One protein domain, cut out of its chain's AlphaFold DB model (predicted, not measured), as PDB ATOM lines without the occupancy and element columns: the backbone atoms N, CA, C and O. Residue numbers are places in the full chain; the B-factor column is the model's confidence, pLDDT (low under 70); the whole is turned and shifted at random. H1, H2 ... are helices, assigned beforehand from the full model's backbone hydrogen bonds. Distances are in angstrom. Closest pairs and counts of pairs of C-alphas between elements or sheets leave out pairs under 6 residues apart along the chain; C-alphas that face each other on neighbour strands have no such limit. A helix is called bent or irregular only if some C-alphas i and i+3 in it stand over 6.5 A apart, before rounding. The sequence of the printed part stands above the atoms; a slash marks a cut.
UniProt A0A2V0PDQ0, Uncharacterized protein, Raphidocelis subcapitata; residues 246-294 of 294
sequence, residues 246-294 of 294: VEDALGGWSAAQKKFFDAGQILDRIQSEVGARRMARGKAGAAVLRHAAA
ATOM      1  N   VAL A 246     319.970 331.960 257.725       92.25
ATOM      2  CA  VAL A 246     320.639 333.059 258.429       92.25
ATOM      3  C   VAL A 246     322.136 332.792 258.582       92.25
ATOM      4  O   VAL A 246     322.936 333.723 258.562       92.25
ATOM      5  N   GLU A 247     322.517 331.524 258.682       91.88
ATOM      6  CA  GLU A 247     323.892 331.047 258.730       91.88
ATOM      7  C   GLU A 247     324.643 331.469 257.464       91.88
ATOM      8  O   GLU A 247     325.665 332.146 257.561       91.88
ATOM      9  N   ASP A 248     324.074 331.177 256.293       91.06
ATOM     10  CA  ASP A 248     324.699 331.436 254.992       91.06
ATOM     11  C   ASP A 248     324.694 332.929 254.626       91.06
ATOM     12  O   ASP A 248     325.659 333.452 254.075       91.06
ATOM     13  N   ALA A 249     323.592 333.631 254.910       90.94
ATOM     14  CA  ALA A 249     323.412 335.012 254.467       90.94
ATOM     15  C   ALA A 249     323.969 336.050 255.449       90.94
ATOM     16  O   ALA A 249     324.408 337.121 255.030       90.94
ATOM     17  N   LEU A 250     323.894 335.773 256.755       90.81
ATOM     18  CA  LEU A 250     324.178 336.747 257.815       90.81
ATOM     19  C   LEU A 250     325.261 336.282 258.799       90.81
ATOM     20  O   LEU A 250     325.582 337.036 259.716       90.81
ATOM     21  N   GLY A 251     325.840 335.089 258.619       90.50
ATOM     22  CA  GLY A 251     326.841 334.532 259.534       90.50
ATOM     23  C   GLY A 251     326.241 334.004 260.843       90.50
ATOM     24  O   GLY A 251     326.937 333.921 261.854       90.50
ATOM     25  N   GLY A 252     324.944 333.682 260.840       93.25
ATOM     26  CA  GLY A 252     324.213 333.154 261.991       93.25
ATOM     27  C   GLY A 252     323.598 334.226 262.894       93.25
ATOM     28  O   GLY A 252     323.825 335.431 262.750       93.25
ATOM     29  N   TRP A 253     322.787 333.778 263.855       91.75
ATOM     30  CA  TRP A 253     322.005 334.673 264.714       91.75
ATOM     31  C   TRP A 253     322.851 335.601 265.586       91.75
ATOM     32  O   TRP A 253     322.450 336.738 265.790       91.75
ATOM     33  N   SER A 254     324.027 335.171 266.052       92.69
ATOM     34  CA  SER A 254     324.912 336.026 266.861       92.69
ATOM     35  C   SER A 254     325.415 337.242 266.068       92.69
ATOM     36  O   SER A 254     325.325 338.384 266.525       92.69
ATOM     37  N   ALA A 255     325.858 337.022 264.827       92.94
ATOM     38  CA  ALA A 255     326.288 338.097 263.938       92.94
ATOM     39  C   ALA A 255     325.112 338.999 263.521       92.94
ATOM     40  O   ALA A 255     325.243 340.225 263.529       92.94
ATOM     41  N   ALA A 256     323.947 338.413 263.216       92.88
ATOM     42  CA  ALA A 256     322.734 339.166 262.904       92.88
ATOM     43  C   ALA A 256     322.271 340.035 264.090       92.88
ATOM     44  O   ALA A 256     321.961 341.211 263.905       92.88
ATOM     45  N   GLN A 257     322.292 339.491 265.309       91.31
ATOM     46  CA  GLN A 257     321.961 340.203 266.542       91.31
ATOM     47  C   GLN A 257     322.842 341.442 266.707       91.31
ATOM     48  O   GLN A 257     322.334 342.564 266.736       91.31
ATOM     49  N   LYS A 258     324.163 341.251 266.661       93.75
ATOM     50  CA  LYS A 258     325.142 342.331 266.811       93.75
ATOM     51  C   LYS A 258     325.050 343.399 265.724       93.75
ATOM     52  O   LYS A 258     325.333 344.565 265.974       93.75
ATOM     53  N   LYS A 259     324.695 343.015 264.498       93.31
ATOM     54  CA  LYS A 259     324.644 343.934 263.353       93.31
ATOM     55  C   LYS A 259     323.338 344.722 263.271       93.31
ATOM     56  O   LYS A 259     323.349 345.864 262.817       93.31
ATOM     57  N   PHE A 260     322.214 344.115 263.649       93.56
ATOM     58  CA  PHE A 260     320.892 344.697 263.413       93.56
ATOM     59  C   PHE A 260     320.158 345.115 264.684       93.56
ATOM     60  O   PHE A 260     319.456 346.123 264.633       93.56
ATOM     61  N   PHE A 261     320.306 344.372 265.781       92.62
ATOM     62  CA  PHE A 261     319.385 344.422 266.922       92.62
ATOM     63  C   PHE A 261     320.016 344.892 268.238       92.62
ATOM     64  O   PHE A 261     319.273 345.270 269.140       92.62
ATOM     65  N   ASP A 262     321.345 344.876 268.368       92.38
ATOM     66  CA  ASP A 262     322.009 345.465 269.535       92.38
ATOM     67  C   ASP A 262     321.780 346.984 269.604       92.38
ATOM     68  O   ASP A 262     321.484 347.648 268.604       92.38
ATOM     69  N   ALA A 263     321.947 347.545 270.802       91.06
ATOM     70  CA  ALA A 263     321.728 348.964 271.046       91.06
ATOM     71  C   ALA A 263     322.569 349.843 270.100       91.06
ATOM     72  O   ALA A 263     323.778 349.651 269.937       91.06
ATOM     73  N   GLY A 264     321.923 350.826 269.473       90.81
ATOM     74  CA  GLY A 264     322.556 351.772 268.550       90.81
ATOM     75  C   GLY A 264     322.883 351.203 267.163       90.81
ATOM     76  O   GLY A 264     323.535 351.882 266.355       90.81
ATOM     77  N   GLN A 265     322.442 349.979 266.864       95.44
ATOM     78  CA  GLN A 265     322.637 349.347 265.562       95.44
ATOM     79  C   GLN A 265     321.552 349.739 264.557       95.44
ATOM     80  O   GLN A 265     320.802 350.697 264.742       95.44
ATOM     81  N   ILE A 266     321.524 349.037 263.426       93.81
ATOM     82  CA  ILE A 266     320.749 349.415 262.243       93.81
ATOM     83  C   ILE A 266     319.265 349.620 262.565       93.81
ATOM     84  O   ILE A 266     318.696 350.614 262.115       93.81
ATOM     85  N   LEU A 267     318.636 348.735 263.348       92.19
ATOM     86  CA  LEU A 267     317.218 348.881 263.674       92.19
ATOM     87  C   LEU A 267     316.951 350.165 264.473       92.19
ATOM     88  O   LEU A 267     316.056 350.927 264.106       92.19
ATOM     89  N   ASP A 268     317.756 350.445 265.498       91.50
ATOM     90  CA  ASP A 268     317.625 351.645 266.331       91.50
ATOM     91  C   ASP A 268     317.836 352.923 265.522       91.50
ATOM     92  O   ASP A 268     317.100 353.900 265.682       91.50
ATOM     93  N   ARG A 269     318.805 352.914 264.600       92.50
ATOM     94  CA  ARG A 269     319.066 354.045 263.699       92.50
ATOM     95  C   ARG A 269     317.875 354.310 262.788       92.50
ATOM     96  O   ARG A 269     317.437 355.454 262.695       92.50
ATOM     97  N   ILE A 270     317.313 353.267 262.174       95.00
ATOM     98  CA  ILE A 270     316.125 353.388 261.318       95.00
ATOM     99  C   ILE A 270     314.940 353.923 262.125       95.00
ATOM    100  O   ILE A 270     314.258 354.847 261.680       95.00
ATOM    101  N   GLN A 271     314.686 353.375 263.316       90.50
ATOM    102  CA  GLN A 271     313.581 353.829 264.164       90.50
ATOM    103  C   GLN A 271     313.759 355.290 264.593       90.50
ATOM    104  O   GLN A 271     312.810 356.075 264.501       90.50
ATOM    105  N   SER A 272     314.977 355.673 264.981       92.06
ATOM    106  CA  SER A 272     315.323 357.044 265.365       92.06
ATOM    107  C   SER A 272     315.151 358.014 264.200       92.06
ATOM    108  O   SER A 272     314.535 359.068 264.353       92.06
ATOM    109  N   GLU A 273     315.621 357.645 263.008       92.88
ATOM    110  CA  GLU A 273     315.496 358.465 261.808       92.88
ATOM    111  C   GLU A 273     314.031 358.636 261.380       92.88
ATOM    112  O   GLU A 273     313.584 359.750 261.096       92.88
ATOM    113  N   VAL A 274     313.246 357.555 261.372       92.44
ATOM    114  CA  VAL A 274     311.806 357.617 261.077       92.44
ATOM    115  C   VAL A 274     311.085 358.493 262.103       92.44
ATOM    116  O   VAL A 274     310.225 359.295 261.726       92.44
ATOM    117  N   GLY A 275     311.450 358.385 263.383       89.00
ATOM    118  CA  GLY A 275     310.960 359.253 264.450       89.00
ATOM    119  C   GLY A 275     311.277 360.725 264.183       89.00
ATOM    120  O   GLY A 275     310.368 361.555 264.131       89.00
ATOM    121  N   ALA A 276     312.541 361.045 263.910       90.56
ATOM    122  CA  ALA A 276     312.990 362.402 263.611       90.56
ATOM    123  C   ALA A 276     312.268 362.995 262.389       90.56
ATOM    124  O   ALA A 276     311.762 364.118 262.448       90.56
ATOM    125  N   ARG A 277     312.125 362.220 261.304       91.38
ATOM    126  CA  ARG A 277     311.401 362.638 260.089       91.38
ATOM    127  C   ARG A 277     309.920 362.914 260.357       91.38
ATOM    128  O   ARG A 277     309.373 363.874 259.812       91.38
ATOM    129  N   ARG A 278     309.256 362.108 261.195       88.69
ATOM    130  CA  ARG A 278     307.859 362.351 261.604       88.69
ATOM    131  C   ARG A 278     307.728 363.655 262.390       88.69
ATOM    132  O   ARG A 278     306.838 364.448 262.090       88.69
ATOM    133  N   MET A 279     308.643 363.910 263.322       88.38
ATOM    134  CA  MET A 279     308.646 365.141 264.118       88.38
ATOM    135  C   MET A 279     308.928 366.380 263.264       88.38
ATOM    136  O   MET A 279     308.246 367.393 263.412       88.38
ATOM    137  N   ALA A 280     309.879 366.298 262.332       86.44
ATOM    138  CA  ALA A 280     310.176 367.379 261.394       86.44
ATOM    139  C   ALA A 280     308.961 367.717 260.513       86.44
ATOM    140  O   ALA A 280     308.608 368.887 260.370       86.44
ATOM    141  N   ARG A 281     308.258 366.699 259.996       83.56
ATOM    142  CA  ARG A 281     307.032 366.889 259.206       83.56
ATOM    143  C   ARG A 281     305.903 367.523 260.021       83.56
ATOM    144  O   ARG A 281     305.223 368.411 259.517       83.56
ATOM    145  N   GLY A 282     305.730 367.104 261.276       84.31
ATOM    146  CA  GLY A 282     304.761 367.712 262.190       84.31
ATOM    147  C   GLY A 282     305.067 369.186 262.476       84.31
ATOM    148  O   GLY A 282     304.171 370.025 262.407       84.31
ATOM    149  N   LYS A 283     306.341 369.526 262.719       81.06
ATOM    150  CA  LYS A 283     306.784 370.915 262.932       81.06
ATOM    151  C   LYS A 283     306.580 371.790 261.693       81.06
ATOM    152  O   LYS A 283     306.088 372.906 261.830       81.06
ATOM    153  N   ALA A 284     306.911 371.286 260.504       73.69
ATOM    154  CA  ALA A 284     306.689 371.998 259.245       73.69
ATOM    155  C   ALA A 284     305.193 372.256 258.994       73.69
ATOM    156  O   ALA A 284     304.811 373.385 258.701       73.69
ATOM    157  N   GLY A 285     304.332 371.252 259.209       72.44
ATOM    158  CA  GLY A 285     302.878 371.421 259.115       72.44
ATOM    159  C   GLY A 285     302.332 372.472 260.091       72.44
ATOM    160  O   GLY A 285     301.539 373.324 259.702       72.44
ATOM    161  N   ALA A 286     302.814 372.476 261.337       68.94
ATOM    162  CA  ALA A 286     302.432 373.478 262.335       68.94
ATOM    163  C   ALA A 286     302.950 374.894 262.011       68.94
ATOM    164  O   ALA A 286     302.319 375.884 262.378       68.94
ATOM    165  N   ALA A 287     304.097 375.021 261.340       67.56
ATOM    166  CA  ALA A 287     304.617 376.311 260.889       67.56
ATOM    167  C   ALA A 287     303.781 376.889 259.738       67.56
ATOM    168  O   ALA A 287     303.414 378.058 259.799       67.56
ATOM    169  N   VAL A 288     303.406 376.062 258.757       71.88
ATOM    170  CA  VAL A 288     302.535 376.473 257.641       71.88
ATOM    171  C   VAL A 288     301.167 376.937 258.147       71.88
ATOM    172  O   VAL A 288     300.693 377.990 257.736       71.88
ATOM    173  N   LEU A 289     300.562 376.211 259.095       66.06
ATOM    174  CA  LEU A 289     299.271 376.598 259.678       66.06
ATOM    175  C   LEU A 289     299.332 377.924 260.449       66.06
ATOM    176  O   LEU A 289     298.387 378.700 260.389       66.06
ATOM    177  N   ARG A 290     300.440 378.209 261.145       65.06
ATOM    178  CA  ARG A 290     300.626 379.498 261.834       65.06
ATOM    179  C   ARG A 290     300.839 380.652 260.862       65.06
ATOM    180  O   ARG A 290     300.362 381.743 261.129       65.06
ATOM    181  N   HIS A 291     301.524 380.406 259.747       60.28
ATOM    182  CA  HIS A 291     301.770 381.429 258.736       60.28
ATOM    183  C   HIS A 291     300.533 381.739 257.877       60.28
ATOM    184  O   HIS A 291     300.443 382.830 257.335       60.28
ATOM    185  N   ALA A 292     299.594 380.796 257.755       60.03
ATOM    186  CA  ALA A 292     298.316 380.992 257.067       60.03
ATOM    187  C   ALA A 292     297.221 381.621 257.955       60.03
ATOM    188  O   ALA A 292     296.166 381.988 257.449       60.03
ATOM    189  N   ALA A 293     297.445 381.692 259.271       59.81
ATOM    190  CA  ALA A 293     296.518 382.270 260.247       59.81
ATOM    191  C   ALA A 293     296.902 383.699 260.688       59.81
ATOM    192  O   ALA A 293     296.236 384.253 261.561       59.81
ATOM    193  N   ALA A 294     297.978 384.252 260.120       56.69
ATOM    194  CA  ALA A 294     298.450 385.625 260.301       56.69
ATOM    195  C   ALA A 294     298.198 386.421 259.017       56.69
ATOM    196  O   ALA A 294     297.855 387.615 259.139       56.69
TER     197      ALA A 294
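AT A GLANCE: This is residues 246 to 294 of the 294 residues of an uncharacterized protein of Raphidocelis subcapitata (UniProt A0A2V0PDQ0). One long, straight helix, H3, reaches out from a small head made of two short helices, H1 and H2. H2 runs nearly in line with H3, a short loop of residues 262 to 265 joins the two, and H1 sits off to one side at the far end of H2; residues 273 to 294 stick out from the head with nothing beside them. The printed part has 49 residues with three named helices, in the order H1, H2, H3, and no named strand, and its class is all helix. It is extended, with a radius of gyration of the C-alphas of 18.7 A and spans of 60 by 18 by 7 A, and the arm H3 makes much of that length.

IN THESE COORDINATES: The printed part begins with H1, residues 246 to 250, whose first C-alpha, that of Val 246, is at (320.639, 333.059, 258.429). H2 follows as residues 253 to 261 and measures 10.3 A from first to last C-alpha. H2 is neither bent nor irregular, but only just: C-alphas 258 and 261 are 6.1 A apart. H3 is the longest helix, residues 266 to 291, with 37.4 A from first to last C-alpha. It begins with C-alpha 266 at (320.749, 349.415, 262.243) and ends with C-alpha 291 at (301.770, 381.429, 258.736).

HOW THE PARTS SIT: H1 and H2 touch only at the corner by their tight link of 2 residues. Their closest C-alphas are those of Leu 250 and Ala 256, 5.8 A apart. H2 and H3 also touch only at the corner by their link, which is tight, with 4 residues. Their closest C-alphas are those of Phe 260 and Ile 266, 4.9 A apart, and H3 touches H2 with residues 266 to 268 alone. The lines of H2 and H3 stand at a shallow tilt of 16 degrees, and the two run the same way. H1 and H3 are apart. In H1, H2 and H3 every pair of O i and N i+4 is within hydrogen-bond range.

THE WHOLE: The outline is a rod, and the two C-alphas farthest apart are those of Asp 248 and Ala 294, at 60.4 A. The C-alphas of Val 246 and Ala 294, the first and last printed residues, are 57.1 A apart. Residues 273 to 294 stand free, and 273 to 291 of these belong to H3. The printed part has no cut and no long link between its helices, and it ends at Ala 294, the chain's last residue. The mean pLDDT of the printed part is 85.4, and the model's confidence is low, under 70, at residues 286 to 287 and 289 to 294.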